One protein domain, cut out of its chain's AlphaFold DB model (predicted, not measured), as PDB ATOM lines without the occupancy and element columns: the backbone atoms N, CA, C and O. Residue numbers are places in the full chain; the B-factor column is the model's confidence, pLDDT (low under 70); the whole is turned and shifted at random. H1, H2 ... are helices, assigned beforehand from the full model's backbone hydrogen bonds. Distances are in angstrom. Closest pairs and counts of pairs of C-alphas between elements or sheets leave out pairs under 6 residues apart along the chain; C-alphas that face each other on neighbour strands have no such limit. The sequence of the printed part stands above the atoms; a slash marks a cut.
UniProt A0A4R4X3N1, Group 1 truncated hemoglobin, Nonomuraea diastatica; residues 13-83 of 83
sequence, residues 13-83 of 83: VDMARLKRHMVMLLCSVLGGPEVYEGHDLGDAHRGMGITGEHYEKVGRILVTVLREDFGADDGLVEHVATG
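AT A GLANCE: This is residues 13 to 83 of the 83 residues of the protein "Group 1 truncated hemoglobin" of Nonomuraea diastatica (UniProt A0A4R4X3N1). The model is a helical hairpin of the long helix H3 and the shorter H4, with H1 meeting H4 by its last residues and H1 and H3 apart, an open arrangement with few contacts between helices. A long loop after H1 folds back to the four-residue H2, which touches no helix, and residues 13 to 20 and 46 to 54 stick out. The printed part has 71 residues with four named helices, H1, H2, H3 and H4 along the chain, and no named strand; the class is all helix. By the radius of gyration of the C-alphas, 12.7 A, it is compact, and the C-alphas span 34 by 30 by 22 A.

HOW THE PARTS SIT: H1, residues 15 to 29, begins in a stretch that stands free, residues 13 to 20, of which 15 to 20 belong to H1. H2, residues 41 to 44, is apart from H1. H3, residues 52 to 69, is apart from both H1 and H2. H4, residues 74 to 82, touches H3, and their closest C-alphas, those of Val 63 and Val 77, are 6.2 A apart. H3 and H4 form a helical hairpin, running opposite ways at a shallow tilt of 25 degrees; H3 touches H4 with residues 59 to 67 alone. H1 and H4 only just touch, with 3 pairs of C-alphas within 8 A, and they touch only at their ends. H1 touches H4 with residues 26 to 29 alone, and the closest C-alphas of the two helices are those of Val 29 and Val 80, 6.3 A apart. H1 and H4 run opposite ways at a steep tilt of 68 degrees, only just short of about perpendicular. H2 and H4 are apart. In H1, H3 and H4 every pair of O of residue i and N of residue i+4 is within hydrogen-bond range, while H2 is too short for such a pair.

IN THESE COORDINATES: H1 runs 20.7 A from C-alpha 15 at (-37.168, -33.310, -21.660) to C-alpha 29 at (-23.155, -39.514, -7.674). H2, from Leu 41 to Ala 44, has 5.1 A between its first and last C-alphas. H3, from Gly 52 to Asp 69, is the longest helix at 25.2 A and begins at C-alpha 52, (-42.375, -48.335, -5.259). H4, from Asp 74 to Thr 82, is 12.1 A long and ends at C-alpha 82, (-27.198, -46.970, -3.412).

THE WHOLE: The two C-alphas farthest apart, those of Gly 47 and Gly 71, are 34.6 A apart. The printed part has no cut and ends at residue 83, the chain's last residue. The link from H1 to H2, 11 residues, is long; that from H2 to H3, 7 residues, is short, and that from H3 to H4, 4 residues, is tight. The mean pLDDT of the printed part is 86.8, and residues 35 and 83 are under 70.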
ATOM      1  N   VAL A  13     -43.485 -32.616 -19.609       93.00
ATOM      2  CA  VAL A  13     -42.168 -32.319 -19.035       93.00
ATOM      3  C   VAL A  13     -41.220 -31.819 -20.123       93.00
ATOM      4  O   VAL A  13     -41.117 -32.400 -21.207       93.00
ATOM      5  N   ASP A  14     -40.469 -30.759 -19.822       94.94
ATOM      6  CA  ASP A  14     -39.347 -30.333 -20.657       94.94
ATOM      7  C   ASP A  14     -38.219 -31.373 -20.573       94.94
ATOM      8  O   ASP A  14     -37.409 -31.395 -19.640       94.94
ATOM      9  N   MET A  15     -38.159 -32.240 -21.582       92.00
ATOM     10  CA  MET A  15     -37.168 -33.310 -21.660       92.00
ATOM     11  C   MET A  15     -35.731 -32.795 -21.773       92.00
ATOM     12  O   MET A  15     -34.808 -33.485 -21.344       92.00
ATOM     13  N   ALA A  16     -35.507 -31.607 -22.343       93.56
ATOM     14  CA  ALA A  16     -34.166 -31.041 -22.445       93.56
ATOM     15  C   ALA A  16     -33.676 -30.553 -21.078       93.56
ATOM     16  O   ALA A  16     -32.498 -30.714 -20.751       93.56
ATOM     17  N   ARG A  17     -34.571 -29.981 -20.268       91.50
ATOM     18  CA  ARG A  17     -34.276 -29.623 -18.878       91.50
ATOM     19  C   ARG A  17     -34.106 -30.864 -18.001       91.50
ATOM     20  O   ARG A  17     -33.141 -30.935 -17.246       91.50
ATOM     21  N   LEU A  18     -34.984 -31.856 -18.141       90.94
ATOM     22  CA  LEU A  18     -34.905 -33.101 -17.377       90.94
ATOM     23  C   LEU A  18     -33.585 -33.847 -17.629       90.94
ATOM     24  O   LEU A  18     -32.926 -34.258 -16.680       90.94
ATOM     25  N   LYS A  19     -33.158 -33.969 -18.893       90.38
ATOM     26  CA  LYS A  19     -31.872 -34.601 -19.236       90.38
ATOM     27  C   LYS A  19     -30.685 -33.885 -18.592       90.38
ATOM     28  O   LYS A  19     -29.785 -34.550 -18.098       90.38
ATOM     29  N   ARG A  20     -30.692 -32.547 -18.554       90.38
ATOM     30  CA  ARG A  20     -29.646 -31.769 -17.866       90.38
ATOM     31  C   ARG A  20     -29.630 -32.040 -16.362       90.38
ATOM     32  O   ARG A  20     -28.557 -32.243 -15.811       90.38
ATOM     33  N   HIS A  21     -30.799 -32.096 -15.722       88.38
ATOM     34  CA  HIS A  21     -30.891 -32.470 -14.307       88.38
ATOM     35  C   HIS A  21     -30.355 -33.881 -14.040       88.38
ATOM     36  O   HIS A  21     -29.593 -34.054 -13.096       88.38
ATOM     37  N   MET A  22     -30.675 -34.856 -14.895       87.56
ATOM     38  CA  MET A  22     -30.149 -36.221 -14.773       87.56
ATOM     39  C   MET A  22     -28.621 -36.274 -14.913       87.56
ATOM     40  O   MET A  22     -27.967 -36.977 -14.153       87.56
ATOM     41  N   VAL A  23     -28.036 -35.511 -15.845       87.75
ATOM     42  CA  VAL A  23     -26.571 -35.428 -15.986       87.75
ATOM     43  C   VAL A  23     -25.931 -34.884 -14.709       87.75
ATOM     44  O   VAL A  23     -24.984 -35.488 -14.225       87.75
ATOM     45  N   MET A  24     -26.464 -33.803 -14.132       86.19
ATOM     46  CA  MET A  24     -25.926 -33.240 -12.885       86.19
ATOM     47  C   MET A  24     -26.020 -34.228 -11.716       86.19
ATOM     48  O   MET A  24     -25.061 -34.374 -10.965       86.19
ATOM     49  N   LEU A  25     -27.148 -34.938 -11.587       84.25
ATOM     50  CA  LEU A  25     -27.315 -35.980 -10.571       84.25
ATOM     51  C   LEU A  25     -26.260 -37.082 -10.737       84.25
ATOM     52  O   LEU A  25     -25.546 -37.389  -9.790       84.25
ATOM     53  N   LEU A  26     -26.119 -37.636 -11.945       84.50
ATOM     54  CA  LEU A  26     -25.142 -38.690 -12.218       84.50
ATOM     55  C   LEU A  26     -23.705 -38.203 -12.023       84.50
ATOM     56  O   LEU A  26     -22.910 -38.919 -11.431       84.50
ATOM     57  N   CYS A  27     -23.359 -36.989 -12.455       85.06
ATOM     58  CA  CYS A  27     -22.038 -36.418 -12.196       85.06
ATOM     59  C   CYS A  27     -21.754 -36.307 -10.694       85.06
ATOM     60  O   CYS A  27     -20.664 -36.676 -10.273       85.06
ATOM     61  N   SER A  28     -22.728 -35.866  -9.894       83.31
ATOM     62  CA  SER A  28     -22.588 -35.778  -8.438       83.31
ATOM     63  C   SER A  28     -22.419 -37.155  -7.792       83.31
ATOM     64  O   SER A  28     -21.542 -37.327  -6.950       83.31
ATOM     65  N   VAL A  29     -23.233 -38.138  -8.191       81.94
ATOM     66  CA  VAL A  29     -23.155 -39.514  -7.674       81.94
ATOM     67  C   VAL A  29     -21.831 -40.166  -8.069       81.94
ATOM     68  O   VAL A  29     -21.223 -40.844  -7.264       81.94
ATOM     69  N   LEU A  30     -21.323 -39.913  -9.274       83.44
ATOM     70  CA  LEU A  30     -20.076 -40.498  -9.774       83.44
ATOM     71  C   LEU A  30     -18.801 -39.797  -9.270       83.44
ATOM     72  O   LEU A  30     -17.712 -40.055  -9.784       83.44
ATOM     73  N   GLY A  31     -18.911 -38.905  -8.281       75.44
ATOM     74  CA  GLY A  31     -17.767 -38.196  -7.700       75.44
ATOM     75  C   GLY A  31     -17.197 -37.086  -8.588       75.44
ATOM     76  O   GLY A  31     -16.036 -36.701  -8.441       75.44
ATOM     77  N   GLY A  32     -17.995 -36.572  -9.523       73.62
ATOM     78  CA  GLY A  32     -17.680 -35.369 -10.279       73.62
ATOM     79  C   GLY A  32     -17.582 -34.130  -9.377       73.62
ATOM     80  O   GLY A  32     -18.091 -34.119  -8.258       73.62
ATOM     81  N   PRO A  33     -16.928 -33.055  -9.849       70.44
ATOM     82  CA  PRO A  33     -16.702 -31.849  -9.049       70.44
ATOM     83  C   PRO A  33     -17.981 -31.039  -8.783       70.44
ATOM     84  O   PRO A  33     -17.969 -30.143  -7.942       70.44
ATOM     85  N   GLU A  34     -19.061 -31.314  -9.517       70.38
ATOM     86  CA  GLU A  34     -20.361 -30.672  -9.331       70.38
ATOM     87  C   GLU A  34     -21.193 -31.436  -8.304       70.38
ATOM     88  O   GLU A  34     -21.456 -32.628  -8.458       70.38
ATOM     89  N   VAL A  35     -21.650 -30.719  -7.280       69.50
ATOM     90  CA  VAL A  35     -22.636 -31.223  -6.324       69.50
ATOM     91  C   VAL A  35     -24.022 -30.978  -6.903       69.50
ATOM     92  O   VAL A  35     -24.341 -29.872  -7.340       69.50
ATOM     93  N   TYR A  36     -24.868 -32.003  -6.895       73.50
ATOM     94  CA  TYR A  36     -26.276 -31.829  -7.212       73.50
ATOM     95  C   TYR A  36     -26.954 -30.999  -6.107       73.50
ATOM     96  O   TYR A  36     -27.155 -31.473  -4.995       73.50
ATOM     97  N   GLU A  37     -27.312 -29.749  -6.416       74.56
ATOM     98  CA  GLU A  37     -27.983 -28.820  -5.484       74.56
ATOM     99  C   GLU A  37     -29.520 -28.867  -5.570       74.56
ATOM    100  O   GLU A  37     -30.219 -27.993  -5.052       74.56
ATOM    101  N   GLY A  38     -30.076 -29.845  -6.287       74.88
ATOM    102  CA  GLY A  38     -31.522 -29.997  -6.394       74.88
ATOM    103  C   GLY A  38     -32.153 -30.545  -5.114       74.88
ATOM    104  O   GLY A  38     -31.476 -30.909  -4.155       74.88
ATOM    105  N   HIS A  39     -33.484 -30.631  -5.114       76.69
ATOM    106  CA  HIS A  39     -34.199 -31.349  -4.061       76.69
ATOM    107  C   HIS A  39     -33.700 -32.793  -3.992       76.69
ATOM    108  O   HIS A  39     -33.494 -33.410  -5.043       76.69
ATOM    109  N   ASP A  40     -33.583 -33.320  -2.772       81.31
ATOM    110  CA  ASP A  40     -33.434 -34.757  -2.552       81.31
ATOM    111  C   ASP A  40     -34.476 -35.521  -3.381       81.31
ATOM    112  O   ASP A  40     -35.601 -35.044  -3.570       81.31
ATOM    113  N   LEU A  41     -34.107 -36.699  -3.887       81.06
ATOM    114  CA  LEU A  41     -34.977 -37.504  -4.742       81.06
ATOM    115  C   LEU A  41     -36.354 -37.730  -4.103       81.06
ATOM    116  O   LEU A  41     -37.363 -37.621  -4.800       81.06
ATOM    117  N   GLY A  42     -36.436 -37.980  -2.796       83.12
ATOM    118  CA  GLY A  42     -37.712 -38.171  -2.111       83.12
ATOM    119  C   GLY A  42     -38.592 -36.919  -2.134       83.12
ATOM    120  O   GLY A  42     -39.798 -37.005  -2.383       83.12
ATOM    121  N   ASP A  43     -37.996 -35.746  -1.926       87.00
ATOM    122  CA  ASP A  43     -38.705 -34.465  -1.951       87.00
ATOM    123  C   ASP A  43     -39.095 -34.039  -3.365       87.00
ATOM    124  O   ASP A  43     -40.225 -33.596  -3.580       87.00
ATOM    125  N   ALA A  44     -38.196 -34.226  -4.332       86.50
ATOM    126  CA  ALA A  44     -38.420 -33.912  -5.739       86.50
ATOM    127  C   ALA A  44     -39.617 -34.676  -6.325       86.50
ATOM    128  O   ALA A  44     -40.319 -34.157  -7.190       86.50
ATOM    129  N   HIS A  45     -39.856 -35.897  -5.840       89.81
ATOM    130  CA  HIS A  45     -40.893 -36.801  -6.340       89.81
ATOM    131  C   HIS A  45     -42.146 -36.864  -5.450       89.81
ATOM    132  O   HIS A  45     -43.114 -37.574  -5.756       89.81
ATOM    133  N   ARG A  46     -42.164 -36.115  -4.343       90.81
ATOM    134  CA  ARG A  46     -43.262 -36.118  -3.374       90.81
ATOM    135  C   ARG A  46     -44.574 -35.680  -4.028       90.81
ATOM    136  O   ARG A  46     -44.656 -34.653  -4.692       90.81
ATOM    137  N   GLY A  47     -45.636 -36.453  -3.799       93.25
ATOM    138  CA  GLY A  47     -46.984 -36.119  -4.274       93.25
ATOM    139  C   GLY A  47     -47.239 -36.392  -5.761       93.25
ATOM    140  O   GLY A  47     -48.349 -36.153  -6.223       93.25
ATOM    141  N   MET A  48     -46.271 -36.947  -6.499       92.69
ATOM    142  CA  MET A  48     -46.448 -37.303  -7.914       92.69
ATOM    143  C   MET A  48     -47.203 -38.624  -8.128       92.69
ATOM    144  O   MET A  48     -47.470 -39.000  -9.265       92.69
ATOM    145  N   GLY A  49     -47.541 -39.353  -7.057       94.25
ATOM    146  CA  GLY A  49     -48.183 -40.667  -7.161       94.25
ATOM    147  C   GLY A  49     -47.257 -41.742  -7.741       94.25
ATOM    148  O   GLY A  49     -47.722 -42.653  -8.421       94.25
ATOM    149  N   ILE A  50     -45.944 -41.615  -7.523       94.25
ATOM    150  CA  ILE A  50     -44.955 -42.633  -7.893       94.25
ATOM    151  C   ILE A  50     -45.040 -43.773  -6.877       94.25
ATOM    152  O   ILE A  50     -44.936 -43.549  -5.671       94.25
ATOM    153  N   THR A  51     -45.268 -44.988  -7.367       93.94
ATOM    154  CA  THR A  51     -45.277 -46.202  -6.545       93.94
ATOM    155  C   THR A  51     -43.854 -46.734  -6.378       93.94
ATOM    156  O   THR A  51     -42.958 -46.391  -7.154       93.94
ATOM    157  N   GLY A  52     -43.647 -47.620  -5.398       90.75
ATOM    158  CA  GLY A  52     -42.375 -48.335  -5.259       90.75
ATOM    159  C   GLY A  52     -41.999 -49.093  -6.538       90.75
ATOM    160  O   GLY A  52     -40.865 -49.003  -6.990       90.75
ATOM    161  N   GLU A  53     -42.973 -49.728  -7.194       94.50
ATOM    162  CA  GLU A  53     -42.759 -50.456  -8.452       94.50
ATOM    163  C   GLU A  53     -42.265 -49.544  -9.585       94.50
ATOM    164  O   GLU A  53     -41.348 -49.916 -10.317       94.50
ATOM    165  N   HIS A  54     -42.823 -48.335  -9.717       94.00
ATOM    166  CA  HIS A  54     -42.355 -47.362 -10.708       94.00
ATOM    167  C   HIS A  54     -40.932 -46.887 -10.403       94.00
ATOM    168  O   HIS A  54     -40.114 -46.775 -11.319       94.00
ATOM    169  N   TYR A  55     -40.630 -46.645  -9.127       90.19
ATOM    170  CA  TYR A  55     -39.302 -46.227  -8.685       90.19
ATOM    171  C   TYR A  55     -38.252 -47.307  -8.984       90.19
ATOM    172  O   TYR A  55     -37.248 -47.043  -9.644       90.19
ATOM    173  N   GLU A  56     -38.529 -48.553  -8.599       91.12
ATOM    174  CA  GLU A  56     -37.665 -49.695  -8.899       91.12
ATOM    175  C   GLU A  56     -37.497 -49.920 -10.404       91.12
ATOM    176  O   GLU A  56     -36.411 -50.274 -10.863       91.12
ATOM    177  N   LYS A  57     -38.557 -49.717 -11.195       94.31
ATOM    178  CA  LYS A  57     -38.495 -49.863 -12.650       94.31
ATOM    179  C   LYS A  57     -37.529 -48.862 -13.276       94.31
ATOM    180  O   LYS A  57     -36.713 -49.261 -14.104       94.31
ATOM    181  N   VAL A  58     -37.573 -47.595 -12.856       91.44
ATOM    182  CA  VAL A  58     -36.607 -46.577 -13.299       91.44
ATOM    183  C   VAL A  58     -35.187 -46.946 -12.864       91.44
ATOM    184  O   VAL A  58     -34.272 -46.862 -13.684       91.44
ATOM    185  N   GLY A  59     -35.004 -47.422 -11.629       90.12
ATOM    186  CA  GLY A  59     -33.705 -47.897 -11.140       90.12
ATOM    187  C   GLY A  59     -33.136 -49.040 -11.988       90.12
ATOM    188  O   GLY A  59     -31.981 -48.991 -12.402       90.12
ATOM    189  N   ARG A  60     -33.964 -50.033 -12.343       91.81
ATOM    190  CA  ARG A  60     -33.558 -51.123 -13.246       91.81
ATOM    191  C   ARG A  60     -33.162 -50.611 -14.626       91.81
ATOM    192  O   ARG A  60     -32.135 -51.037 -15.137       91.81
ATOM    193  N   ILE A  61     -33.929 -49.684 -15.204       92.44
ATOM    194  CA  ILE A  61     -33.593 -49.070 -16.499       92.44
ATOM    195  C   ILE A  61     -32.229 -48.373 -16.423       92.44
ATOM    196  O   ILE A  61     -31.409 -48.560 -17.318       92.44
ATOM    197  N   LEU A  62     -31.966 -47.613 -15.357       90.75
ATOM    198  CA  LEU A  62     -30.680 -46.944 -15.159       90.75
ATOM    199  C   LEU A  62     -29.524 -47.951 -15.091       90.75
ATOM    200  O   LEU A  62     -28.537 -47.794 -15.805       90.75
ATOM    201  N   VAL A  63     -29.661 -49.004 -14.281       91.69
ATOM    202  CA  VAL A  63     -28.644 -50.060 -14.149       91.69
ATOM    203  C   VAL A  63     -28.397 -50.780 -15.476       91.69
ATOM    204  O   VAL A  63     -27.243 -50.994 -15.843       91.69
ATOM    205  N   THR A  64     -29.460 -51.133 -16.205       93.19
ATOM    206  CA  THR A  64     -29.362 -51.765 -17.526       93.19
ATOM    207  C   THR A  64     -28.585 -50.881 -18.491       93.19
ATOM    208  O   THR A  64     -27.619 -51.349 -19.078       93.19
ATOM    209  N   VAL A  65     -28.935 -49.597 -18.596       92.12
ATOM    210  CA  VAL A  65     -28.237 -48.655 -19.482       92.12
ATOM    211  C   VAL A  65     -26.761 -48.523 -19.093       92.12
ATOM    212  O   VAL A  65     -25.891 -48.625 -19.952       92.12
ATOM    213  N   LEU A  66     -26.445 -48.355 -17.804       91.06
ATOM    214  CA  LEU A  66     -25.055 -48.242 -17.346       91.06
ATOM    215  C   LEU A  66     -24.226 -49.486 -17.691       91.06
ATOM    216  O   LEU A  66     -23.099 -49.357 -18.169       91.06
ATOM    217  N   ARG A  67     -24.776 -50.684 -17.486       93.50
ATOM    218  CA  ARG A  67     -24.078 -51.940 -17.788       93.50
ATOM    219  C   ARG A  67     -23.965 -52.202 -19.283       93.50
ATOM    220  O   ARG A  67     -22.874 -52.468 -19.775       93.50
ATOM    221  N   GLU A  68     -25.088 -52.171 -19.987       93.81
ATOM    222  CA  GLU A  68     -25.185 -52.669 -21.359       93.81
ATOM    223  C   GLU A  68     -24.702 -51.637 -22.379       93.81
ATOM    224  O   GLU A  68     -23.962 -51.993 -23.295       93.81
ATOM    225  N   ASP A  69     -25.046 -50.360 -22.192       92.56
ATOM    226  CA  ASP A  69     -24.711 -49.310 -23.160       92.56
ATOM    227  C   ASP A  69     -23.366 -48.639 -22.850       92.56
ATOM    228  O   ASP A  69     -22.676 -48.178 -23.763       92.56
ATOM    229  N   PHE A  70     -22.979 -48.579 -21.569       89.19
ATOM    230  CA  PHE A  70     -21.771 -47.876 -21.120       89.19
ATOM    231  C   PHE A  70     -20.676 -48.788 -20.550       89.19
ATOM    232  O   PHE A  70     -19.578 -48.301 -20.281       89.19
ATOM    233  N   GLY A  71     -20.926 -50.092 -20.396       92.75
ATOM    234  CA  GLY A  71     -19.923 -51.045 -19.911       92.75
ATOM    235  C   GLY A  71     -19.482 -50.805 -18.464       92.75
ATOM    236  O   GLY A  71     -18.348 -51.131 -18.119       92.75
ATOM    237  N   ALA A  72     -20.344 -50.205 -17.637       91.12
ATOM    238  CA  ALA A  72     -20.085 -49.984 -16.220       91.12
ATOM    239  C   ALA A  72     -19.828 -51.308 -15.488       91.12
ATOM    240  O   ALA A  72     -20.587 -52.269 -15.651       91.12
ATOM    241  N   ASP A  73     -18.790 -51.343 -14.652       93.00
ATOM    242  CA  ASP A  73     -18.543 -52.474 -13.761       93.00
ATOM    243  C   ASP A  73     -19.534 -52.514 -12.585       93.00
ATOM    244  O   ASP A  73     -20.282 -51.566 -12.322       93.00
ATOM    245  N   ASP A  74     -19.544 -53.637 -11.869       89.38
ATOM    246  CA  ASP A  74     -20.465 -53.859 -10.753       89.38
ATOM    247  C   ASP A  74     -20.275 -52.862  -9.606       89.38
ATOM    248  O   ASP A  74     -21.259 -52.492  -8.968       89.38
ATOM    249  N   GLY A  75     -19.051 -52.380  -9.378       88.50
ATOM    250  CA  GLY A  75     -18.776 -51.382  -8.348       88.50
ATOM    251  C   GLY A  75     -19.387 -50.028  -8.699       88.50
ATOM    252  O   GLY A  75     -20.009 -49.390  -7.851       88.50
ATOM    253  N   LEU A  76     -19.279 -49.612  -9.963       86.81
ATOM    254  CA  LEU A  76     -19.908 -48.387 -10.455       86.81
ATOM    255  C   LEU A  76     -21.438 -48.462 -10.374       86.81
ATOM    256  O   LEU A  76     -22.097 -47.511  -9.953       86.81
ATOM    257  N   VAL A  77     -22.004 -49.604 -10.756       88.62
ATOM    258  CA  VAL A  77     -23.449 -49.854 -10.704       88.62
ATOM    259  C   VAL A  77     -23.965 -49.841  -9.266       88.62
ATOM    260  O   VAL A  77     -24.989 -49.216  -8.999       88.62
ATOM    261  N   GLU A  78     -23.268 -50.500  -8.338       86.50
ATOM    262  CA  GLU A  78     -23.632 -50.523  -6.918       86.50
ATOM    263  C   GLU A  78     -23.565 -49.124  -6.301       86.50
ATOM    264  O   GLU A  78     -24.477 -48.728  -5.573       86.50
ATOM    265  N   HIS A  79     -22.546 -48.339  -6.661       84.38
ATOM    266  CA  HIS A  79     -22.413 -46.958  -6.212       84.38
ATOM    267  C   HIS A  79     -23.592 -46.086  -6.662       84.38
ATOM    268  O   HIS A  79     -24.167 -45.362  -5.856       84.38
ATOM    269  N   VAL A  80     -24.009 -46.203  -7.927       82.38
ATOM    270  CA  VAL A  80     -25.153 -45.442  -8.454       82.38
ATOM    271  C   VAL A  80     -26.496 -45.936  -7.907       82.38
ATOM    272  O   VAL A  80     -27.416 -45.143  -7.748       82.38
ATOM    273  N   ALA A  81     -26.635 -47.232  -7.622       77.62
ATOM    274  CA  ALA A  81     -27.888 -47.804  -7.127       77.62
ATOM    275  C   ALA A  81     -28.158 -47.523  -5.637       77.62
ATOM    276  O   ALA A  81     -29.298 -47.663  -5.194       77.62
ATOM    277  N   THR A  82     -27.121 -47.182  -4.869       71.56
ATOM    278  CA  THR A  82     -27.198 -46.970  -3.412       71.56
ATOM    279  C   THR A  82     -26.966 -45.521  -2.979       71.56
ATOM    280  O   THR A  82     -27.235 -45.207  -1.818       71.56
ATOM    281  N   GLY A  83     -26.458 -44.678  -3.886       62.38
ATOM    282  CA  GLY A  83     -26.197 -43.253  -3.667       62.38
ATOM    283  C   GLY A  83     -27.429 -42.362  -3.697       62.38
ATOM    284  O   GLY A  83     -28.488 -42.791  -4.213       62.38
TER     285      GLY A  83